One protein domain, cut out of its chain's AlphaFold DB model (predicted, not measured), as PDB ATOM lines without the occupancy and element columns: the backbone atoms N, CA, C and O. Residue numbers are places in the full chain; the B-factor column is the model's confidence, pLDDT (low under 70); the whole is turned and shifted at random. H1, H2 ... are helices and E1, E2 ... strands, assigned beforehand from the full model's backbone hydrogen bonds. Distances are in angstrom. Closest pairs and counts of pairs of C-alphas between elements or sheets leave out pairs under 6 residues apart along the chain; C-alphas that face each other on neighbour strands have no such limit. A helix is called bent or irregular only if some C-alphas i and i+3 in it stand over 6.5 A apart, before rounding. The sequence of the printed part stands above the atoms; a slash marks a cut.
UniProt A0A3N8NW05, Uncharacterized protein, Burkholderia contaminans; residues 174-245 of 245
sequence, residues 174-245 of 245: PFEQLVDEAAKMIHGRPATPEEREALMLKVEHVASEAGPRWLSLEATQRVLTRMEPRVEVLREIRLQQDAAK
ATOM      1  N   PRO A 174      38.758 -25.833  56.802       90.69
ATOM      2  CA  PRO A 174      37.920 -26.470  57.812       90.69
ATOM      3  C   PRO A 174      36.467 -26.600  57.350       90.69
ATOM      4  O   PRO A 174      35.955 -25.714  56.663       90.69
ATOM      5  N   PHE A 175      35.790 -27.671  57.772       93.19
ATOM      6  CA  PHE A 175      34.420 -27.978  57.352       93.19
ATOM      7  C   PHE A 175      33.470 -26.786  57.504       93.19
ATOM      8  O   PHE A 175      32.767 -26.435  56.564       93.19
ATOM      9  N   GLU A 176      33.513 -26.106  58.648       92.38
ATOM     10  CA  GLU A 176      32.670 -24.937  58.906       92.38
ATOM     11  C   GLU A 176      32.892 -23.798  57.907       92.38
ATOM     12  O   GLU A 176      31.929 -23.188  57.452       92.38
ATOM     13  N   GLN A 177      34.143 -23.550  57.509       92.31
ATOM     14  CA  GLN A 177      34.452 -22.533  56.503       92.31
ATOM     15  C   GLN A 177      33.963 -22.958  55.117       92.31
ATOM     16  O   GLN A 177      33.474 -22.126  54.358       92.31
ATOM     17  N   LEU A 178      34.058 -24.249  54.783       93.00
ATOM     18  CA  LEU A 178      33.500 -24.772  53.534       93.00
ATOM     19  C   LEU A 178      31.974 -24.616  53.499       93.00
ATOM     20  O   LEU A 178      31.432 -24.251  52.457       93.00
ATOM     21  N   VAL A 179      31.291 -24.838  54.626       94.19
ATOM     22  CA  VAL A 179      29.847 -24.586  54.765       94.19
ATOM     23  C   VAL A 179      29.539 -23.101  54.572       94.19
ATOM     24  O   VAL A 179      28.617 -22.775  53.826       94.19
ATOM     25  N   ASP A 180      30.323 -22.202  55.173       92.75
ATOM     26  CA  ASP A 180      30.139 -20.753  55.021       92.75
ATOM     27  C   ASP A 180      30.295 -20.299  53.564       92.75
ATOM     28  O   ASP A 180      29.476 -19.530  53.055       92.75
ATOM     29  N   GLU A 181      31.323 -20.789  52.868       93.00
ATOM     30  CA  GLU A 181      31.556 -20.470  51.457       93.00
ATOM     31  C   GLU A 181      30.476 -21.068  50.545       93.00
ATOM     32  O   GLU A 181      29.953 -20.377  49.667       93.00
ATOM     33  N   ALA A 182      30.059 -22.313  50.790       93.94
ATOM     34  CA  ALA A 182      28.968 -22.938  50.049       93.94
ATOM     35  C   ALA A 182      27.639 -22.188  50.247       93.94
ATOM     36  O   ALA A 182      26.917 -21.944  49.279       93.94
ATOM     37  N   ALA A 183      27.331 -21.763  51.475       94.06
ATOM     38  CA  ALA A 183      26.117 -21.009  51.771       94.06
ATOM     39  C   ALA A 183      26.107 -19.654  51.045       94.06
ATOM     40  O   ALA A 183      25.103 -19.287  50.428       94.06
ATOM     41  N   LYS A 184      27.244 -18.942  51.023       93.44
ATOM     42  CA  LYS A 184      27.393 -17.703  50.239       93.44
ATOM     43  C   LYS A 184      27.144 -17.932  48.750       93.44
ATOM     44  O   LYS A 184      26.464 -17.119  48.124       93.44
ATOM     45  N   MET A 185      27.662 -19.026  48.187       94.19
ATOM     46  CA  MET A 185      27.453 -19.374  46.777       94.19
ATOM     47  C   MET A 185      25.985 -19.685  46.457       94.19
ATOM     48  O   MET A 185      25.488 -19.247  45.424       94.19
ATOM     49  N   ILE A 186      25.285 -20.404  47.339       94.62
ATOM     50  CA  ILE A 186      23.875 -20.778  47.150       94.62
ATOM     51  C   ILE A 186      22.960 -19.550  47.207       94.62
ATOM     52  O   ILE A 186      22.048 -19.418  46.392       94.62
ATOM     53  N   HIS A 187      23.192 -18.651  48.165       93.19
ATOM     54  CA  HIS A 187      22.296 -17.521  48.424       93.19
ATOM     55  C   HIS A 187      22.704 -16.227  47.706       93.19
ATOM     56  O   HIS A 187      21.929 -15.271  47.690       93.19
ATOM     57  N   GLY A 188      23.915 -16.156  47.141       93.38
ATOM     58  CA  GLY A 188      24.465 -14.938  46.532       93.38
ATOM     59  C   GLY A 188      24.733 -13.805  47.537       93.38
ATOM     60  O   GLY A 188      24.992 -12.671  47.137       93.38
ATOM     61  N   ARG A 189      24.650 -14.096  48.839       91.62
ATOM     62  CA  ARG A 189      24.874 -13.184  49.970       91.62
ATOM     63  C   ARG A 189      25.369 -13.979  51.182       91.62
ATOM     64  O   ARG A 189      25.198 -15.197  51.198       91.62
ATOM     65  N   PRO A 190      25.922 -13.329  52.222       90.44
ATOM     66  CA  PRO A 190      26.113 -13.983  53.513       90.44
ATOM     67  C   PRO A 190      24.808 -14.641  53.990       90.44
ATOM     68  O   PRO A 190      23.745 -14.009  53.980       90.44
ATOM     69  N   ALA A 191      24.890 -15.924  54.341       91.50
ATOM     70  CA  ALA A 191      23.758 -16.698  54.837       91.50
ATOM     71  C   ALA A 191      23.356 -16.236  56.244       91.50
ATOM     72  O   ALA A 191      24.210 -15.804  57.024       91.50
ATOM     73  N   THR A 192      22.065 -16.323  56.573       94.62
ATOM     74  CA  THR A 192      21.619 -16.133  57.961       94.62
ATOM     75  C   THR A 192      22.065 -17.320  58.827       94.62
ATOM     76  O   THR A 192      22.388 -18.386  58.286       94.62
ATOM     77  N   PRO A 193      22.092 -17.180  60.166       94.56
ATOM     78  CA  PRO A 193      22.421 -18.291  61.058       94.56
ATOM     79  C   PRO A 193      21.571 -19.546  60.807       94.56
ATOM     80  O   PRO A 193      22.108 -20.649  60.779       94.56
ATOM     81  N   GLU A 194      20.277 -19.376  60.532       95.38
ATOM     82  CA  GLU A 194      19.334 -20.472  60.286       95.38
ATOM     83  C   GLU A 194      19.596 -21.160  58.938       95.38
ATOM     84  O   GLU A 194      19.553 -22.387  58.841       95.38
ATOM     85  N   GLU A 195      19.904 -20.386  57.889       94.62
ATOM     86  CA  GLU A 195      20.285 -20.918  56.573       94.62
ATOM     87  C   GLU A 195      21.584 -21.733  56.665       94.62
ATOM     88  O   GLU A 195      21.684 -22.823  56.092       94.62
ATOM     89  N   ARG A 196      22.562 -21.230  57.429       93.94
ATOM     90  CA  ARG A 196      23.837 -21.910  57.683       93.94
ATOM     91  C   ARG A 196      23.636 -23.210  58.453       93.94
ATOM     92  O   ARG A 196      24.172 -24.236  58.044       93.94
ATOM     93  N   GLU A 197      22.883 -23.182  59.548       94.69
ATOM     94  CA  GLU A 197      22.617 -24.364  60.376       94.69
ATOM     95  C   GLU A 197      21.869 -25.441  59.579       94.69
ATOM     96  O   GLU A 197      22.255 -26.612  59.583       94.69
ATOM     97  N   ALA A 198      20.869 -25.038  58.790       94.88
ATOM     98  CA  ALA A 198      20.153 -25.947  57.907       94.88
ATOM     99  C   ALA A 198      21.067 -26.582  56.845       94.88
ATOM    100  O   ALA A 198      20.890 -27.757  56.513       94.88
ATOM    101  N   LEU A 199      22.032 -25.836  56.291       94.94
ATOM    102  CA  LEU A 199      23.013 -26.392  55.357       94.94
ATOM    103  C   LEU A 199      23.990 -27.335  56.063       94.94
ATOM    104  O   LEU A 199      24.243 -28.422  55.550       94.94
ATOM    105  N   MET A 200      24.490 -26.952  57.238       94.62
ATOM    106  CA  MET A 200      25.417 -27.753  58.037       94.62
ATOM    107  C   MET A 200      24.841 -29.138  58.341       94.62
ATOM    108  O   MET A 200      25.492 -30.135  58.042       94.62
ATOM    109  N   LEU A 201      23.592 -29.211  58.813       94.75
ATOM    110  CA  LEU A 201      22.901 -30.482  59.067       94.75
ATOM    111  C   LEU A 201      22.741 -31.331  57.796       94.75
ATOM    112  O   LEU A 201      22.866 -32.553  57.833       94.75
ATOM    113  N   LYS A 202      22.492 -30.703  56.639       95.25
ATOM    114  CA  LYS A 202      22.364 -31.422  55.358       95.25
ATOM    115  C   LYS A 202      23.684 -32.032  54.891       95.25
ATOM    116  O   LYS A 202      23.671 -33.089  54.262       95.25
ATOM    117  N   VAL A 203      24.807 -31.371  55.165       95.00
ATOM    118  CA  VAL A 203      26.133 -31.756  54.648       95.00
ATOM    119  C   VAL A 203      27.048 -32.371  55.709       95.00
ATOM    120  O   VAL A 203      28.191 -32.697  55.416       95.00
ATOM    121  N   GLU A 204      26.556 -32.607  56.925       93.38
ATOM    122  CA  GLU A 204      27.333 -33.206  58.019       93.38
ATOM    123  C   GLU A 204      27.946 -34.566  57.644       93.38
ATOM    124  O   GLU A 204      29.079 -34.871  58.010       93.38
ATOM    125  N   HIS A 205      27.250 -35.357  56.824       92.88
ATOM    126  CA  HIS A 205      27.737 -36.654  56.344       92.88
ATOM    127  C   HIS A 205      29.042 -36.571  55.526       92.88
ATOM    128  O   HIS A 205      29.743 -37.575  55.412       92.88
ATOM    129  N   VAL A 206      29.397 -35.393  54.991       91.12
ATOM    130  CA  VAL A 206      30.681 -35.143  54.309       91.12
ATOM    131  C   VAL A 206      31.674 -34.352  55.164       91.12
ATOM    132  O   VAL A 206      32.711 -33.935  54.661       91.12
ATOM    133  N   ALA A 207      31.426 -34.156  56.463       89.38
ATOM    134  CA  ALA A 207      32.347 -33.416  57.332       89.38
ATOM    135  C   ALA A 207      33.750 -34.043  57.390       89.38
ATOM    136  O   ALA A 207      34.754 -33.333  57.430       89.38
ATOM    137  N   SER A 208      33.826 -35.375  57.307       86.94
ATOM    138  CA  SER A 208      35.088 -36.126  57.234       86.94
ATOM    139  C   SER A 208      35.888 -35.876  55.945       86.94
ATOM    140  O   SER A 208      37.060 -36.254  55.863       86.94
ATOM    141  N   GLU A 209      35.283 -35.219  54.949       85.88
ATOM    142  CA  GLU A 209      35.900 -34.815  53.683       85.88
ATOM    143  C   GLU A 209      36.697 -33.506  53.773       85.88
ATOM    144  O   GLU A 209      37.437 -33.167  52.847       85.88
ATOM    145  N   ALA A 210      36.593 -32.791  54.896       89.00
ATOM    146  CA  ALA A 210      37.278 -31.528  55.131       89.00
ATOM    147  C   ALA A 210      38.599 -31.678  55.912       89.00
ATOM    148  O   ALA A 210      38.791 -32.612  56.690       89.00
ATOM    149  N   GLY A 211      39.492 -30.698  55.754       89.31
ATOM    150  CA  GLY A 211      40.763 -30.614  56.469       89.31
ATOM    151  C   GLY A 211      41.889 -31.466  55.856       89.31
ATOM    152  O   GLY A 211      41.966 -31.597  54.629       89.31
ATOM    153  N   PRO A 212      42.826 -31.980  56.681       90.94
ATOM    154  CA  PRO A 212      43.996 -32.716  56.210       90.94
ATOM    155  C   PRO A 212      43.608 -34.070  55.615       90.94
ATOM    156  O   PRO A 212      42.937 -34.877  56.259       90.94
ATOM    157  N   ARG A 213      44.077 -34.358  54.398       92.06
ATOM    158  CA  ARG A 213      43.723 -35.594  53.697       92.06
ATOM    159  C   ARG A 213      44.766 -36.062  52.686       92.06
ATOM    160  O   ARG A 213      45.414 -35.263  52.015       92.06
ATOM    161  N   TRP A 214      44.883 -37.380  52.555       94.38
ATOM    162  CA  TRP A 214      45.581 -38.037  51.451       94.38
ATOM    163  C   TRP A 214      44.684 -38.078  50.214       94.38
ATOM    164  O   TRP A 214      43.571 -38.601  50.269       94.38
ATOM    165  N   LEU A 215      45.154 -37.528  49.097       93.62
ATOM    166  CA  LEU A 215      44.423 -37.575  47.835       93.62
ATOM    167  C   LEU A 215      44.263 -39.022  47.347       93.62
ATOM    168  O   LEU A 215      45.144 -39.861  47.553       93.62
ATOM    169  N   SER A 216      43.167 -39.304  46.637       92.38
ATOM    170  CA  SER A 216      43.054 -40.549  45.872       92.38
ATOM    171  C   SER A 216      44.135 -40.614  44.789       92.38
ATOM    172  O   SER A 216      44.705 -39.587  44.404       92.38
ATOM    173  N   LEU A 217      44.402 -41.811  44.263       91.75
ATOM    174  CA  LEU A 217      45.362 -41.993  43.171       91.75
ATOM    175  C   LEU A 217      44.995 -41.127  41.954       91.75
ATOM    176  O   LEU A 217      45.829 -40.394  41.434       91.75
ATOM    177  N   GLU A 218      43.722 -41.133  41.563       93.12
ATOM    178  CA  GLU A 218      43.226 -40.340  40.434       93.12
ATOM    179  C   GLU A 218      43.374 -38.828  40.686       93.12
ATOM    180  O   GLU A 218      43.831 -38.075  39.826       93.12
ATOM    181  N   ALA A 219      43.040 -38.359  41.895       92.06
ATOM    182  CA  ALA A 219      43.216 -36.955  42.258       92.06
ATOM    183  C   ALA A 219      44.698 -36.550  42.275       92.06
ATOM    184  O   ALA A 219      45.034 -35.451  41.833       92.06
ATOM    185  N   THR A 220      45.571 -37.447  42.733       93.88
ATOM    186  CA  THR A 220      47.025 -37.265  42.722       93.88
ATOM    187  C   THR A 220      47.544 -37.139  41.295       93.88
ATOM    188  O   THR A 220      48.222 -36.163  40.981       93.88
ATOM    189  N   GLN A 221      47.140 -38.034  40.393       92.62
ATOM    190  CA  GLN A 221      47.499 -37.962  38.975       92.62
ATOM    191  C   GLN A 221      47.051 -36.639  38.340       92.62
ATOM    192  O   GLN A 221      47.855 -35.964  37.702       92.62
ATOM    193  N   ARG A 222      45.818 -36.181  38.606       92.44
ATOM    194  CA  ARG A 222      45.347 -34.863  38.133       92.44
ATOM    195  C   ARG A 222      46.168 -33.692  38.673       92.44
ATOM    196  O   ARG A 222      46.243 -32.647  38.026       92.44
ATOM    197  N   VAL A 223      46.725 -33.789  39.881       89.62
ATOM    198  CA  VAL A 223      47.650 -32.770  40.405       89.62
ATOM    199  C   VAL A 223      48.961 -32.814  39.627       89.62
ATOM    200  O   VAL A 223      49.374 -31.777  39.114       89.62
ATOM    201  N   LEU A 224      49.558 -33.996  39.473       89.88
ATOM    202  CA  LEU A 224      50.831 -34.180  38.774       89.88
ATOM    203  C   LEU A 224      50.766 -33.704  37.313       89.88
ATOM    204  O   LEU A 224      51.583 -32.879  36.910       89.88
ATOM    205  N   THR A 225      49.734 -34.090  36.560       89.75
ATOM    206  CA  THR A 225      49.530 -33.636  35.170       89.75
ATOM    207  C   THR A 225      49.374 -32.117  35.062       89.75
ATOM    208  O   THR A 225      49.839 -31.503  34.110       89.75
ATOM    209  N   ARG A 226      48.747 -31.458  36.048       86.88
ATOM    210  CA  ARG A 226      48.637 -29.986  36.056       86.88
ATOM    211  C   ARG A 226      49.960 -29.290  36.373       86.88
ATOM    212  O   ARG A 226      50.119 -28.118  36.033       86.88
ATOM    213  N   MET A 227      50.874 -29.970  37.061       82.56
ATOM    214  CA  MET A 227      52.191 -29.428  37.392       82.56
ATOM    215  C   MET A 227      53.169 -29.534  36.220       82.56
ATOM    216  O   MET A 227      54.002 -28.646  36.070       82.56
ATOM    217  N   GLU A 228      53.032 -30.553  35.373       79.12
ATOM    218  CA  GLU A 228      53.956 -30.882  34.280       79.12
ATOM    219  C   GLU A 228      54.279 -29.702  33.332       79.12
ATOM    220  O   GLU A 228      55.459 -29.369  33.214       79.12
ATOM    221  N   PRO A 229      53.313 -28.932  32.780       72.69
ATOM    222  CA  PRO A 229      53.639 -27.801  31.900       72.69
ATOM    223  C   PRO A 229      54.415 -26.675  32.598       72.69
ATOM    224  O   PRO A 229      55.080 -25.864  31.960       72.69
ATOM    225  N   ARG A 230      54.306 -26.583  33.929       74.94
ATOM    226  CA  ARG A 230      55.020 -25.576  34.723       74.94
ATOM    227  C   ARG A 230      56.426 -26.031  35.087       74.94
ATOM    228  O   ARG A 230      57.256 -25.177  35.382       74.94
ATOM    229  N   VAL A 231      56.699 -27.336  35.084       77.44
ATOM    230  CA  VAL A 231      58.017 -27.880  35.435       77.44
ATOM    231  C   VAL A 231      59.078 -27.399  34.452       77.44
ATOM    232  O   VAL A 231      60.126 -26.948  34.897       77.44
ATOM    233  N   GLU A 232      58.811 -27.421  33.147       76.94
ATOM    234  CA  GLU A 232      59.785 -26.988  32.133       76.94
ATOM    235  C   GLU A 232      60.186 -25.519  32.322       76.94
ATOM    236  O   GLU A 232      61.364 -25.208  32.494       76.94
ATOM    237  N   VAL A 233      59.193 -24.630  32.428       79.50
ATOM    238  CA  VAL A 233      59.409 -23.194  32.660       79.50
ATOM    239  C   VAL A 233      60.151 -22.945  33.980       79.50
ATOM    240  O   VAL A 233      61.084 -22.146  34.045       79.50
ATOM    241  N   LEU A 234      59.770 -23.642  35.054       77.50
ATOM    242  CA  LEU A 234      60.437 -23.513  36.353       77.50
ATOM    243  C   LEU A 234      61.879 -24.037  36.324       77.50
ATOM    244  O   LEU A 234      62.729 -23.507  37.042       77.50
ATOM    245  N   ARG A 235      62.171 -25.046  35.495       80.69
ATOM    246  CA  ARG A 235      63.515 -25.610  35.340       80.69
ATOM    247  C   ARG A 235      64.436 -24.590  34.683       80.69
ATOM    248  O   ARG A 235      65.538 -24.377  35.182       80.69
ATOM    249  N   GLU A 236      63.969 -23.912  33.639       81.88
ATOM    250  CA  GLU A 236      64.711 -22.824  32.992       81.88
ATOM    251  C   GLU A 236      64.987 -21.664  33.953       81.88
ATOM    252  O   GLU A 236      66.130 -21.218  34.070       81.88
ATOM    253  N   ILE A 237      63.972 -21.223  34.706       80.81
ATOM    254  CA  ILE A 237      64.129 -20.169  35.720       80.81
ATOM    255  C   ILE A 237      65.188 -20.570  36.754       80.81
ATOM    256  O   ILE A 237      66.030 -19.756  37.134       80.81
ATOM    257  N   ARG A 238      65.176 -21.826  37.209       79.44
ATOM    258  CA  ARG A 238      66.142 -22.310  38.198       79.44
ATOM    259  C   ARG A 238      67.563 -22.381  37.640       79.44
ATOM    260  O   ARG A 238      68.485 -21.948  38.322       79.44
ATOM    261  N   LEU A 239      67.737 -22.841  36.400       82.81
ATOM    262  CA  LEU A 239      69.040 -22.834  35.723       82.81
ATOM    263  C   LEU A 239      69.615 -21.415  35.625       82.81
ATOM    264  O   LEU A 239      70.796 -21.213  35.888       82.81
ATOM    265  N   GLN A 240      68.776 -20.423  35.314       82.31
ATOM    266  CA  GLN A 240      69.187 -19.014  35.289       82.31
ATOM    267  C   GLN A 240      69.570 -18.495  36.682       82.31
ATOM    268  O   GLN A 240      70.556 -17.776  36.820       82.31
ATOM    269  N   GLN A 241      68.821 -18.872  37.723       80.69
ATOM    270  CA  GLN A 241      69.121 -18.490  39.107       80.69
ATOM    271  C   GLN A 241      70.420 -19.106  39.629       80.69
ATOM    272  O   GLN A 241      71.134 -18.451  40.385       80.69
ATOM    273  N   ASP A 242      70.718 -20.349  39.255       81.06
ATOM    274  CA  ASP A 242      71.938 -21.032  39.682       81.06
ATOM    275  C   ASP A 242      73.162 -20.575  38.874       81.06
ATOM    276  O   ASP A 242      74.247 -20.493  39.437       81.06
ATOM    277  N   ALA A 243      72.996 -20.184  37.603       76.44
ATOM    278  CA  ALA A 243      74.058 -19.567  36.801       76.44
ATOM    279  C   ALA A 243      74.410 -18.127  37.232       76.44
ATOM    280  O   ALA A 243      75.472 -17.620  36.878       76.44
ATOM    281  N   ALA A 244      73.515 -17.456  37.963       71.12
ATOM    282  CA  ALA A 244      73.711 -16.099  38.474       71.12
ATOM    283  C   ALA A 244      74.361 -16.043  39.874       71.12
ATOM    284  O   ALA A 244      74.528 -14.949  40.418       71.12
ATOM    285  N   LYS A 245      74.685 -17.197  40.470       63.38
ATOM    286  CA  LYS A 245      75.406 -17.325  41.747       63.38
ATOM    287  C   LYS A 245      76.868 -17.674  41.510       63.38
ATOM    288  O   LYS A 245      77.687 -17.219  42.338       63.38
TER     289      LYS A 245
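This is residues 174 to 245 of the 245 residues of an uncharacterized protein of Burkholderia contaminans (UniProt A0A3N8NW05). A small head of two touching helices, H1 and the kinked H2, leads through the short strand E1 to the long bent helix H3, whose residues 224 to 243 stick out as a free arm. The 72 printed residues have three named helices and one named strand, in the order H1, H2, E1, H3, mostly helix. The whole is extended, with a radius of gyration of the C-alphas of 20.1 A and spans of 59 by 29 by 19 A.

Start at H1, residues 175 to 187: it touches H2, residues 193 to 209, opposite ways at a steep tilt of 52 degrees, the closest C-alphas, Phe 175 and Ala 207, being 5.8 A apart. H2 is irregular, C-alphas 202 and 205 being 7.6 A apart. E1, residues 212 to 214, pairs with no named strand and meets H2 only through their link. H3, residues 217 to 243, assigned as one helix by its hydrogen bonds, is bent: C-alphas 226 and 229 are 6.9 A apart, and arms H3a, 217 to 226, and H3b, 229 to 243, stand at a steep tilt of 56 degrees. Both arms are apart from H1, H2 and E1. O i to N i+4 pairs are within hydrogen-bond range throughout H1 and H3a, in 8 of 13 in H2 and 10 of 11 in H3b.

Find C-alpha 175 at (34.420, -27.978, 57.352); H1 runs 18.3 A from there. H2 spans 22.6 A, E1 7.3 A, H3a 14.3 A, and H3b 22.6 A to C-alpha 243 at (74.058, -19.567, 36.801).

The two farthest C-alphas, Glu 194 and Ala 243, are 59.6 A apart. The printed part has no cut, its three links are tight, and residue 245 alone is under pLDDT 70.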